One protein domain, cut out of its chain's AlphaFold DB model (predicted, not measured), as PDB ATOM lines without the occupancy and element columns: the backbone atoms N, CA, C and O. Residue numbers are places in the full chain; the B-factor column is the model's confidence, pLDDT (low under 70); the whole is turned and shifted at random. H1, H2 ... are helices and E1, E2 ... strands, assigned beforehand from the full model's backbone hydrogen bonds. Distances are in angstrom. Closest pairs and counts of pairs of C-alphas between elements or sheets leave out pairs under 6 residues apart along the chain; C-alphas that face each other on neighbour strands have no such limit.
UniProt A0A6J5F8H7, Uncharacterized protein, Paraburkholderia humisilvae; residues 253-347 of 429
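This is residues 253 to 347 of the 429 residues of an uncharacterized protein of Paraburkholderia humisilvae (UniProt A0A6J5F8H7). A small sheet of three short strands has helix H3 over one face, and helix H2 lies side by side with H3 and only grazes the sheet. Two long loops, residues 267 to 280 and 324 to 341, reach up to 22 A from the mean of the C-alphas; H1 is a short helix just after E1. The 95 printed residues run E1 H1 H2 E2 H3 E3, the sheet's order being E1 E2 E3, mixed. The class is mixed, helices and strands, with under half of the residues in named elements; the whole is compact, radius of gyration of the C-alphas 13.0 A, spanning 39 by 36 by 26 A.

Inner strand E2, residues 302 to 304, is parallel to edge strand E1, residues 258 to 260, at 14 degrees, with N 259 and O 302 2.8 A apart. E2 is antiparallel to edge strand E3, residues 342 to 345, at 152 degrees, with N 303 and O 343 2.9 A apart. H3, residues 311 to 323, is over E2 and E3 at a height over the sheet of 10.1 A, on a local plane fitted to 6 C-alphas, only just enough; it runs along the strands, at 8 degrees to E3 on the local plane. H2, residues 281 to 293, touches H3 at a shallow tilt of 28 degrees, the same way; their closest C-alphas, Pro 281 and Leu 313, are 4.7 A apart. H1, residues 263 to 266, is not on the sheet and is apart from H2 and H3. E1, H1, H2 and E2 form a strand-helix-strand unit, two parallel strands joined through helices, with a right-handed crossover. In H2 and H3 every O i to N i+4 pair is within hydrogen-bond range; H1 is too short for one.

E1 begins at C-alpha 258, (246.143, 244.746, 230.936). H2 is 18.2 A long, H3 17.9 A and E3 10.5 A, ending at C-alpha 345, (250.901, 251.066, 240.337).

The C-alphas of Pro 272 and Pro 347, the two farthest apart, are 38.7 A apart. The printed part has no cut; H1 to H2 and H3 to E3 are long links. Residues 328 to 329 pair antiparallel with 344 to 345 of E3. Mean pLDDT of the printed part is 84.2, under 70 at residues 270 to 276 and 307 to 311.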
ATOM      1  N   SER A 253     242.685 244.507 227.545       92.50
ATOM      2  CA  SER A 253     242.315 243.106 227.733       92.50
ATOM      3  C   SER A 253     241.771 242.889 229.143       92.50
ATOM      4  O   SER A 253     242.537 242.785 230.104       92.50
ATOM      5  N   ALA A 254     240.446 242.754 229.253       88.38
ATOM      6  CA  ALA A 254     239.756 242.552 230.529       88.38
ATOM      7  C   ALA A 254     240.247 241.297 231.270       88.38
ATOM      8  O   ALA A 254     240.565 241.359 232.453       88.38
ATOM      9  N   GLY A 255     240.407 240.169 230.564       88.06
ATOM     10  CA  GLY A 255     240.831 238.904 231.179       88.06
ATOM     11  C   GLY A 255     242.247 238.922 231.767       88.06
ATOM     12  O   GLY A 255     242.550 238.128 232.651       88.06
ATOM     13  N   LYS A 256     243.116 239.827 231.299       88.38
ATOM     14  CA  LYS A 256     244.482 240.000 231.822       88.38
ATOM     15  C   LYS A 256     244.625 241.235 232.719       88.38
ATOM     16  O   LYS A 256     245.726 241.458 233.219       88.38
ATOM     17  N   ASN A 257     243.558 242.026 232.875       91.69
ATOM     18  CA  ASN A 257     243.578 243.391 233.405       91.69
ATOM     19  C   ASN A 257     244.806 244.178 232.914       91.69
ATOM     20  O   ASN A 257     245.670 244.607 233.683       91.69
ATOM     21  N   MET A 258     244.937 244.252 231.589       92.94
ATOM     22  CA  MET A 258     246.143 244.746 230.936       92.94
ATOM     23  C   MET A 258     245.786 245.681 229.788       92.94
ATOM     24  O   MET A 258     244.993 245.315 228.922       92.94
ATOM     25  N   LEU A 259     246.403 246.858 229.770       93.00
ATOM     26  CA  LEU A 259     246.337 247.813 228.673       93.00
ATOM     27  C   LEU A 259     247.618 247.714 227.841       93.00
ATOM     28  O   LEU A 259     248.696 248.082 228.311       93.00
ATOM     29  N   ASP A 260     247.496 247.196 226.621       90.88
ATOM     30  CA  ASP A 260     248.593 247.095 225.664       90.88
ATOM     31  C   ASP A 260     248.625 248.309 224.734       90.88
ATOM     32  O   ASP A 260     247.746 248.490 223.894       90.88
ATOM     33  N   LEU A 261     249.643 249.156 224.898       89.75
ATOM     34  CA  LEU A 261     249.796 250.396 224.141       89.75
ATOM     35  C   LEU A 261     250.704 250.237 222.914       89.75
ATOM     36  O   LEU A 261     251.231 251.222 222.398       89.75
ATOM     37  N   HIS A 262     250.910 249.012 222.428       87.12
ATOM     38  CA  HIS A 262     251.551 248.787 221.132       87.12
ATOM     39  C   HIS A 262     250.611 249.196 220.000       87.12
ATOM     40  O   HIS A 262     249.402 248.969 220.058       87.12
ATOM     41  N   GLU A 263     251.163 249.739 218.913       83.62
ATOM     42  CA  GLU A 263     250.372 250.145 217.745       83.62
ATOM     43  C   GLU A 263     249.497 249.002 217.211       83.62
ATOM     44  O   GLU A 263     248.338 249.224 216.877       83.62
ATOM     45  N   ASN A 264     249.998 247.763 217.213       84.88
ATOM     46  CA  ASN A 264     249.247 246.584 216.760       84.88
ATOM     47  C   ASN A 264     248.047 246.236 217.659       84.88
ATOM     48  O   ASN A 264     247.101 245.589 217.207       84.88
ATOM     49  N   ALA A 265     248.092 246.636 218.930       85.00
ATOM     50  CA  ALA A 265     247.015 246.427 219.889       85.00
ATOM     51  C   ALA A 265     245.956 247.542 219.824       85.00
ATOM     52  O   ALA A 265     244.811 247.323 220.220       85.00
ATOM     53  N   ILE A 266     246.311 248.712 219.280       88.25
ATOM     54  CA  ILE A 266     245.439 249.891 219.195       88.25
ATOM     55  C   ILE A 266     244.861 250.093 217.790       88.25
ATOM     56  O   ILE A 266     243.710 250.501 217.666       88.25
ATOM     57  N   LEU A 267     245.614 249.808 216.729       87.00
ATOM     58  CA  LEU A 267     245.234 250.073 215.339       87.00
ATOM     59  C   LEU A 267     244.661 248.823 214.661       87.00
ATOM     60  O   LEU A 267     245.105 247.701 214.908       87.00
ATOM     61  N   ILE A 268     243.673 249.003 213.778       85.38
ATOM     62  CA  ILE A 268     243.104 247.888 212.994       85.38
ATOM     63  C   ILE A 268     244.068 247.441 211.887       85.38
ATOM     64  O   ILE A 268     244.221 246.247 211.640       85.38
ATOM     65  N   SER A 269     244.730 248.389 211.225       75.25
ATOM     66  CA  SER A 269     245.715 248.142 210.165       75.25
ATOM     67  C   SER A 269     246.995 248.929 210.457       75.25
ATOM     68  O   SER A 269     247.175 250.028 209.927       75.25
ATOM     69  N   PRO A 270     247.866 248.420 211.347       67.62
ATOM     70  CA  PRO A 270     249.151 249.054 211.623       67.62
ATOM     71  C   PRO A 270     250.039 249.026 210.370       67.62
ATOM     72  O   PRO A 270     249.935 248.123 209.535       67.62
ATOM     73  N   ALA A 271     250.924 250.016 210.223       61.50
ATOM     74  CA  ALA A 271     251.895 250.008 209.132       61.50
ATOM     75  C   ALA A 271     252.775 248.744 209.229       61.50
ATOM     76  O   ALA A 271     253.140 248.360 210.345       61.50
ATOM     77  N   PRO A 272     253.159 248.105 208.105       53.59
ATOM     78  CA  PRO A 272     254.049 246.947 208.107       53.59
ATOM     79  C   PRO A 272     255.468 247.390 208.486       53.59
ATOM     80  O   PRO A 272     256.351 247.551 207.646       53.59
ATOM     81  N   SER A 273     255.684 247.654 209.768       53.84
ATOM     82  CA  SER A 273     256.993 247.891 210.352       53.84
ATOM     83  C   SER A 273     257.499 246.572 210.936       53.84
ATOM     84  O   SER A 273     256.764 245.831 211.584       53.84
ATOM     85  N   GLY A 274     258.768 246.236 210.685       48.81
ATOM     86  CA  GLY A 274     259.373 244.979 211.150       48.81
ATOM     87  C   GLY A 274     259.538 244.869 212.675       48.81
ATOM     88  O   GLY A 274     260.096 243.881 213.148       48.81
ATOM     89  N   ARG A 275     259.106 245.879 213.448       54.34
ATOM     90  CA  ARG A 275     259.114 245.911 214.919       54.34
ATOM     91  C   ARG A 275     257.875 246.669 215.413       54.34
ATOM     92  O   ARG A 275     257.637 247.754 214.892       54.34
ATOM     93  N   PRO A 276     257.126 246.159 216.407       56.09
ATOM     94  CA  PRO A 276     255.953 246.853 216.931       56.09
ATOM     95  C   PRO A 276     256.380 248.171 217.587       56.09
ATOM     96  O   PRO A 276     257.130 248.166 218.565       56.09
ATOM     97  N   ALA A 277     255.945 249.297 217.022       70.94
ATOM     98  CA  ALA A 277     256.118 250.608 217.633       70.94
ATOM     99  C   ALA A 277     255.105 250.795 218.776       70.94
ATOM    100  O   ALA A 277     253.998 250.247 218.746       70.94
ATOM    101  N   GLY A 278     255.496 251.550 219.802       75.06
ATOM    102  CA  GLY A 278     254.559 252.031 220.815       75.06
ATOM    103  C   GLY A 278     253.642 253.099 220.221       75.06
ATOM    104  O   GLY A 278     254.054 253.839 219.328       75.06
ATOM    105  N   ALA A 279     252.408 253.187 220.710       84.00
ATOM    106  CA  ALA A 279     251.477 254.215 220.273       84.00
ATOM    107  C   ALA A 279     252.009 255.626 220.538       84.00
ATOM    108  O   ALA A 279     252.795 255.874 221.456       84.00
ATOM    109  N   HIS A 280     251.522 256.580 219.746       87.81
ATOM    110  CA  HIS A 280     251.850 257.983 219.937       87.81
ATOM    111  C   HIS A 280     251.467 258.445 221.362       87.81
ATOM    112  O   HIS A 280     250.331 258.197 221.776       87.81
ATOM    113  N   PRO A 281     252.339 259.162 222.106       89.56
ATOM    114  CA  PRO A 281     252.093 259.509 223.510       89.56
ATOM    115  C   PRO A 281     250.760 260.221 223.754       89.56
ATOM    116  O   PRO A 281     250.065 259.912 224.714       89.56
ATOM    117  N   ALA A 282     250.369 261.132 222.860       89.94
ATOM    118  CA  ALA A 282     249.089 261.828 222.982       89.94
ATOM    119  C   ALA A 282     247.875 260.899 222.808       89.94
ATOM    120  O   ALA A 282     246.868 261.056 223.488       89.94
ATOM    121  N   VAL A 283     247.981 259.895 221.933       91.44
ATOM    122  CA  VAL A 283     246.927 258.887 221.760       91.44
ATOM    123  C   VAL A 283     246.873 257.985 222.991       91.44
ATOM    124  O   VAL A 283     245.792 257.685 223.479       91.44
ATOM    125  N   ALA A 284     248.023 257.603 223.545       92.12
ATOM    126  CA  ALA A 284     248.086 256.787 224.752       92.12
ATOM    127  C   ALA A 284     247.474 257.482 225.982       92.12
ATOM    128  O   ALA A 284     246.718 256.846 226.715       92.12
ATOM    129  N   ARG A 285     247.735 258.783 226.184       92.75
ATOM    130  CA  ARG A 285     247.098 259.577 227.253       92.75
ATOM    131  C   ARG A 285     245.594 259.700 227.046       92.75
ATOM    132  O   ARG A 285     244.835 259.447 227.973       92.75
ATOM    133  N   ALA A 286     245.164 259.964 225.815       93.12
ATOM    134  CA  ALA A 286     243.750 260.001 225.473       93.12
ATOM    135  C   ALA A 286     243.037 258.665 225.761       93.12
ATOM    136  O   ALA A 286     241.927 258.654 226.294       93.12
ATOM    137  N   ILE A 287     243.676 257.534 225.436       94.19
ATOM    138  CA  ILE A 287     243.163 256.191 225.746       94.19
ATOM    139  C   ILE A 287     243.097 255.987 227.262       94.19
ATOM    140  O   ILE A 287     242.075 255.519 227.760       94.19
ATOM    141  N   PHE A 288     244.156 256.353 227.992       94.12
ATOM    142  CA  PHE A 288     244.202 256.261 229.451       94.12
ATOM    143  C   PHE A 288     243.050 257.046 230.089       94.12
ATOM    144  O   PHE A 288     242.253 256.464 230.820       94.12
ATOM    145  N   ASP A 289     242.899 258.327 229.754       92.38
ATOM    146  CA  ASP A 289     241.852 259.191 230.306       92.38
ATOM    147  C   ASP A 289     240.446 258.666 229.977       92.38
ATOM    148  O   ASP A 289     239.563 258.657 230.839       92.38
ATOM    149  N   ARG A 290     240.236 258.173 228.747       92.50
ATOM    150  CA  ARG A 290     238.959 257.583 228.320       92.50
ATOM    151  C   ARG A 290     238.621 256.326 229.117       92.50
ATOM    152  O   ARG A 290     237.506 256.214 229.620       92.50
ATOM    153  N   LEU A 291     239.553 255.381 229.224       93.19
ATOM    154  CA  LEU A 291     239.317 254.117 229.923       93.19
ATOM    155  C   LEU A 291     239.200 254.317 231.439       93.19
ATOM    156  O   LEU A 291     238.400 253.635 232.082       93.19
ATOM    157  N   LEU A 292     239.949 255.267 232.005       92.88
ATOM    158  CA  LEU A 292     239.848 255.628 233.416       92.88
ATOM    159  C   LEU A 292     238.487 256.257 233.718       92.88
ATOM    160  O   LEU A 292     237.830 255.867 234.677       92.88
ATOM    161  N   GLY A 293     238.021 257.179 232.866       89.88
ATOM    162  CA  GLY A 293     236.695 257.787 232.993       89.88
ATOM    163  C   GLY A 293     235.544 256.782 232.865       89.88
ATOM    164  O   GLY A 293     234.471 257.007 233.419       89.88
ATOM    165  N   GLN A 294     235.767 255.657 232.179       90.56
ATOM    166  CA  GLN A 294     234.823 254.538 232.098       90.56
ATOM    167  C   GLN A 294     234.919 253.569 233.292       90.56
ATOM    168  O   GLN A 294     234.103 252.656 233.386       90.56
ATOM    169  N   GLY A 295     235.906 253.729 234.180       90.19
ATOM    170  CA  GLY A 295     236.177 252.791 235.275       90.19
ATOM    171  C   GLY A 295     236.701 251.429 234.807       90.19
ATOM    172  O   GLY A 295     236.599 250.449 235.536       90.19
ATOM    173  N   VAL A 296     237.225 251.349 233.578       92.06
ATOM    174  CA  VAL A 296     237.744 250.107 232.979       92.06
ATOM    175  C   VAL A 296     239.162 249.809 233.462       92.06
ATOM    176  O   VAL A 296     239.536 248.644 233.589       92.06
ATOM    177  N   ILE A 297     239.947 250.859 233.710       93.12
ATOM    178  CA  ILE A 297     241.301 250.756 234.260       93.12
ATOM    179  C   ILE A 297     241.357 251.350 235.664       93.12
ATOM    180  O   ILE A 297     240.659 252.315 235.975       93.12
ATOM    181  N   ASP A 298     242.227 250.788 236.495       90.94
ATOM    182  CA  ASP A 298     242.435 251.179 237.884       90.94
ATOM    183  C   ASP A 298     243.905 250.972 238.313       90.94
ATOM    184  O   ASP A 298     244.783 250.681 237.497       90.94
ATOM    185  N   GLN A 299     244.184 251.113 239.613       90.56
ATOM    186  CA  GLN A 299     245.520 250.907 240.193       90.56
ATOM    187  C   GLN A 299     246.056 249.477 240.013       90.56
ATOM    188  O   GLN A 299     247.258 249.243 240.130       90.56
ATOM    189  N   THR A 300     245.189 248.504 239.750       89.81
ATOM    190  CA  THR A 300     245.569 247.100 239.564       89.81
ATOM    191  C   THR A 300     245.872 246.765 238.103       89.81
ATOM    192  O   THR A 300     246.462 245.714 237.823       89.81
ATOM    193  N   THR A 301     245.516 247.655 237.171       92.75
ATOM    194  CA  THR A 301     245.771 247.488 235.741       92.75
ATOM    195  C   THR A 301     247.268 247.496 235.427       92.75
ATOM    196  O   THR A 301     248.051 248.299 235.936       92.75
ATOM    197  N   ARG A 302     247.672 246.582 234.539       92.31
ATOM    198  CA  ARG A 302     249.040 246.479 234.016       92.31
ATOM    199  C   ARG A 302     249.155 247.229 232.693       92.31
ATOM    200  O   ARG A 302     248.392 246.955 231.771       92.31
ATOM    201  N   PHE A 303     250.136 248.110 232.561       91.94
ATOM    202  CA  PHE A 303     250.333 248.934 231.367       91.94
ATOM    203  C   PHE A 303     251.550 248.446 230.580       91.94
ATOM    204  O   PHE A 303     252.679 248.528 231.060       91.94
ATOM    205  N   VAL A 304     251.338 247.933 229.369       89.81
ATOM    206  CA  VAL A 304     252.424 247.518 228.470       89.81
ATOM    207  C   VAL A 304     252.794 248.698 227.579       89.81
ATOM    208  O   VAL A 304     252.033 249.089 226.699       89.81
ATOM    209  N   VAL A 305     253.981 249.255 227.812       83.56
ATOM    210  CA  VAL A 305     254.512 250.447 227.124       83.56
ATOM    211  C   VAL A 305     255.660 250.128 226.153       83.56
ATOM    212  O   VAL A 305     256.136 251.011 225.450       83.56
ATOM    213  N   GLY A 306     256.055 248.850 226.044       73.69
ATOM    214  CA  GLY A 306     257.064 248.361 225.090       73.69
ATOM    215  C   GLY A 306     258.521 248.560 225.536       73.69
ATOM    216  O   GLY A 306     258.838 249.469 226.291       73.69
ATOM    217  N   GLN A 307     259.426 247.667 225.100       62.66
ATOM    218  CA  GLN A 307     260.838 247.647 225.544       62.66
ATOM    219  C   GLN A 307     261.793 248.484 224.680       62.66
ATOM    220  O   GLN A 307     262.898 248.802 225.115       62.66
ATOM    221  N   HIS A 308     261.402 248.828 223.453       48.91
ATOM    222  CA  HIS A 308     262.295 249.469 222.494       48.91
ATOM    223  C   HIS A 308     261.633 250.673 221.834       48.91
ATOM    224  O   HIS A 308     260.876 250.530 220.881       48.91
ATOM    225  N   GLY A 309     262.035 251.858 222.285       49.81
ATOM    226  CA  GLY A 309     261.944 253.068 221.479       49.81
ATOM    227  C   GLY A 309     260.907 254.063 221.967       49.81
ATOM    228  O   GLY A 309     259.752 253.991 221.574       49.81
ATOM    229  N   GLN A 310     261.434 255.057 222.691       54.94
ATOM    230  CA  GLN A 310     260.865 256.360 223.051       54.94
ATOM    231  C   GLN A 310     260.317 256.390 224.481       54.94
ATOM    232  O   GLN A 310     259.145 256.126 224.734       54.94
ATOM    233  N   GLY A 311     261.167 256.814 225.426       69.00
ATOM    234  CA  GLY A 311     260.762 257.125 226.803       69.00
ATOM    235  C   GLY A 311     259.609 258.134 226.898       69.00
ATOM    236  O   GLY A 311     259.070 258.319 227.976       69.00
ATOM    237  N   SER A 312     259.190 258.757 225.792       84.19
ATOM    238  CA  SER A 312     258.021 259.631 225.722       84.19
ATOM    239  C   SER A 312     256.689 258.909 225.960       84.19
ATOM    240  O   SER A 312     255.841 259.486 226.634       84.19
ATOM    241  N   LEU A 313     256.488 257.674 225.471       88.12
ATOM    242  CA  LEU A 313     255.258 256.912 225.749       88.12
ATOM    243  C   LEU A 313     255.204 256.513 227.224       88.12
ATOM    244  O   LEU A 313     254.206 256.747 227.902       88.12
ATOM    245  N   GLN A 314     256.310 255.962 227.723       87.94
ATOM    246  CA  GLN A 314     256.445 255.600 229.125       87.94
ATOM    247  C   GLN A 314     256.242 256.822 230.033       87.94
ATOM    248  O   GLN A 314     255.396 256.781 230.916       87.94
ATOM    249  N   ALA A 315     256.936 257.932 229.766       88.75
ATOM    250  CA  ALA A 315     256.801 259.167 230.534       88.75
ATOM    251  C   ALA A 315     255.378 259.739 230.484       88.75
ATOM    252  O   ALA A 315     254.920 260.328 231.460       88.75
ATOM    253  N   ALA A 316     254.669 259.573 229.363       90.62
ATOM    254  CA  ALA A 316     253.287 260.012 229.240       90.62
ATOM    255  C   ALA A 316     252.346 259.210 230.152       90.62
ATOM    256  O   ALA A 316     251.547 259.815 230.862       90.62
ATOM    257  N   ILE A 317     252.481 257.881 230.187       91.81
ATOM    258  CA  ILE A 317     251.693 257.030 231.091       91.81
ATOM    259  C   ILE A 317     252.116 257.224 232.548       91.81
ATOM    260  O   ILE A 317     251.250 257.373 233.404       91.81
ATOM    261  N   ASP A 318     253.415 257.330 232.832       91.88
ATOM    262  CA  ASP A 318     253.927 257.650 234.168       91.88
ATOM    263  C   ASP A 318     253.340 258.968 234.692       91.88
ATOM    264  O   ASP A 318     252.929 259.054 235.852       91.88
ATOM    265  N   ALA A 319     253.266 259.998 233.844       92.19
ATOM    266  CA  ALA A 319     252.655 261.275 234.193       92.19
ATOM    267  C   ALA A 319     251.150 261.132 234.469       92.19
ATOM    268  O   ALA A 319     250.673 261.670 235.468       92.19
ATOM    269  N   CYS A 320     250.415 260.383 233.640       92.88
ATOM    270  CA  CYS A 320     248.995 260.093 233.862       92.88
ATOM    271  C   CYS A 320     248.758 259.354 235.186       92.88
ATOM    272  O   CYS A 320     247.911 259.767 235.975       92.88
ATOM    273  N   MET A 321     249.542 258.314 235.480       93.69
ATOM    274  CA  MET A 321     249.460 257.563 236.737       93.69
ATOM    275  C   MET A 321     249.712 258.472 237.946       93.69
ATOM    276  O   MET A 321     248.921 258.487 238.888       93.69
ATOM    277  N   ARG A 322     250.762 259.301 237.897       93.44
ATOM    278  CA  ARG A 322     251.084 260.251 238.975       93.44
ATOM    279  C   ARG A 322     249.996 261.301 239.185       93.44
ATOM    280  O   ARG A 322     249.736 261.661 240.329       93.44
ATOM    281  N   GLN A 323     249.337 261.768 238.121       92.31
ATOM    282  CA  GLN A 323     248.190 262.679 238.236       92.31
ATOM    283  C   GLN A 323     247.010 262.048 238.987       92.31
ATOM    284  O   GLN A 323     246.267 262.766 239.648       92.31
ATOM    285  N   GLN A 324     246.866 260.720 238.938       91.31
ATOM    286  CA  GLN A 324     245.872 259.967 239.714       91.31
ATOM    287  C   GLN A 324     246.358 259.587 241.125       91.31
ATOM    288  O   GLN A 324     245.675 258.857 241.843       91.31
ATOM    289  N   GLY A 325     247.550 260.041 241.530       90.88
ATOM    290  CA  GLY A 325     248.177 259.670 242.801       90.88
ATOM    291  C   GLY A 325     248.767 258.257 242.815       90.88
ATOM    292  O   GLY A 325     249.097 257.741 243.879       90.88
ATOM    293  N   TRP A 326     248.899 257.606 241.658       93.19
ATOM    294  CA  TRP A 326     249.473 256.268 241.558       93.19
ATOM    295  C   TRP A 326     250.992 256.380 241.431       93.19
ATOM    296  O   TRP A 326     251.502 257.210 240.676       93.19
ATOM    297  N   VAL A 327     251.728 255.530 242.146       92.00
ATOM    298  CA  VAL A 327     253.193 255.487 242.057       92.00
ATOM    299  C   VAL A 327     253.582 254.461 240.988       92.00
ATOM    300  O   VAL A 327     253.445 253.266 241.246       92.00
ATOM    301  N   PRO A 328     254.034 254.872 239.789       90.44
ATOM    302  CA  PRO A 328     254.406 253.929 238.742       90.44
ATOM    303  C   PRO A 328     255.691 253.186 239.111       90.44
ATOM    304  O   PRO A 328     256.687 253.801 239.501       90.44
ATOM    305  N   VAL A 329     255.680 251.861 238.974       90.25
ATOM    306  CA  VAL A 329     256.846 251.001 239.203       90.25
ATOM    307  C   VAL A 329     256.996 249.960 238.099       90.25
ATOM    308  O   VAL A 329     256.016 249.433 237.568       90.25
ATOM    309  N   HIS A 330     258.247 249.626 237.784       88.38
ATOM    310  CA  HIS A 330     258.566 248.499 236.916       88.38
ATOM    311  C   HIS A 330     258.670 247.213 237.742       88.38
ATOM    312  O   HIS A 330     259.528 247.123 238.630       88.38
ATOM    313  N   PRO A 331     257.848 246.189 237.460       86.12
ATOM    314  CA  PRO A 331     257.993 244.899 238.117       86.12
ATOM    315  C   PRO A 331     259.316 244.257 237.691       86.12
ATOM    316  O   PRO A 331     259.728 244.374 236.535       86.12
ATOM    317  N   HIS A 332     259.994 243.577 238.613       83.69
ATOM    318  CA  HIS A 332     261.252 242.904 238.296       83.69
ATOM    319  C   HIS A 332     260.986 241.477 237.809       83.69
ATOM    320  O   HIS A 332     260.013 240.834 238.195       83.69
ATOM    321  N   ASN A 333     261.844 240.971 236.930       82.62
ATOM    322  CA  ASN A 333     261.809 239.571 236.528       82.62
ATOM    323  C   ASN A 333     262.423 238.663 237.612       82.62
ATOM    324  O   ASN A 333     262.957 239.136 238.617       82.62
ATOM    325  N   ALA A 334     262.388 237.347 237.387       79.69
ATOM    326  CA  ALA A 334     262.947 236.350 238.307       79.69
ATOM    327  C   ALA A 334     264.450 236.550 238.603       79.69
ATOM    328  O   ALA A 334     264.940 236.096 239.632       79.69
ATOM    329  N   GLN A 335     265.175 237.246 237.722       80.50
ATOM    330  CA  GLN A 335     266.594 237.584 237.852       80.50
ATOM    331  C   GLN A 335     266.831 238.956 238.510       80.50
ATOM    332  O   GLN A 335     267.957 239.447 238.506       80.50
ATOM    333  N   GLY A 336     265.785 239.607 239.034       79.50
ATOM    334  CA  GLY A 336     265.896 240.902 239.706       79.50
ATOM    335  C   GLY A 336     266.195 242.075 238.770       79.50
ATOM    336  O   GLY A 336     266.673 243.104 239.231       79.50
ATOM    337  N   ARG A 337     265.933 241.954 237.462       81.88
ATOM    338  CA  ARG A 337     266.027 243.069 236.503       81.88
ATOM    339  C   ARG A 337     264.645 243.690 236.273       81.88
ATOM    340  O   ARG A 337     263.694 242.933 236.069       81.88
ATOM    341  N   PRO A 338     264.506 245.026 236.261       81.56
ATOM    342  CA  PRO A 338     263.222 245.679 236.022       81.56
ATOM    343  C   PRO A 338     262.723 245.423 234.595       81.56
ATOM    344  O   PRO A 338     263.481 245.518 233.626       81.56
ATOM    345  N   ASN A 339     261.434 245.115 234.447       84.56
ATOM    346  CA  ASN A 339     260.781 245.013 233.149       84.56
ATOM    347  C   ASN A 339     260.364 246.405 232.664       84.56
ATOM    348  O   ASN A 339     259.254 246.861 232.919       84.56
ATOM    349  N   ILE A 340     261.264 247.060 231.933       82.56
ATOM    350  CA  ILE A 340     261.081 248.434 231.437       82.56
ATOM    351  C   ILE A 340     259.845 248.580 230.531       82.56
ATOM    352  O   ILE A 340     259.239 249.642 230.476       82.56
ATOM    353  N   GLY A 341     259.418 247.505 229.861       83.62
ATOM    354  CA  GLY A 341     258.245 247.530 228.983       83.62
ATOM    355  C   GLY A 341     256.895 247.414 229.693       83.62
ATOM    356  O   GLY A 341     255.872 247.405 229.007       83.62
ATOM    357  N   LEU A 342     256.880 247.287 231.024       87.12
ATOM    358  CA  LEU A 342     255.671 247.119 231.826       87.12
ATOM    359  C   LEU A 342     255.663 248.090 233.011       87.12
ATOM    360  O   LEU A 342     256.640 248.178 233.754       87.12
ATOM    361  N   LEU A 343     254.539 248.771 233.203       89.12
ATOM    362  CA  LEU A 343     254.268 249.659 234.329       89.12
ATOM    363  C   LEU A 343     253.074 249.133 235.132       89.12
ATOM    364  O   LEU A 343     252.087 248.662 234.565       89.12
ATOM    365  N   VAL A 344     253.171 249.215 236.457       91.19
ATOM    366  CA  VAL A 344     252.087 248.912 237.404       91.19
ATOM    367  C   VAL A 344     252.070 249.970 238.507       91.19
ATOM    368  O   VAL A 344     253.098 250.602 238.757       91.19
ATOM    369  N   ALA A 345     250.929 250.193 239.166       91.25
ATOM    370  CA  ALA A 345     250.901 251.066 240.337       91.25
ATOM    371  C   ALA A 345     251.463 250.328 241.562       91.25
ATOM    372  O   ALA A 345     251.169 249.150 241.783       91.25
ATOM    373  N   ALA A 346     252.275 251.010 242.368       85.88
ATOM    374  CA  ALA A 346     252.734 250.474 243.639       85.88
ATOM    375  C   ALA A 346     251.555 250.352 244.621       85.88
ATOM    376  O   ALA A 346     250.676 251.219 244.635       85.88
ATOM    377  N   PRO A 347     251.537 249.315 245.473       72.00
ATOM    378  CA  PRO A 347     250.543 249.208 246.532       72.00
ATOM    379  C   PRO A 347     250.679 250.381 247.517       72.00
ATOM    380  O   PRO A 347     251.789 250.810 247.837       72.00
TER     381      PRO A 347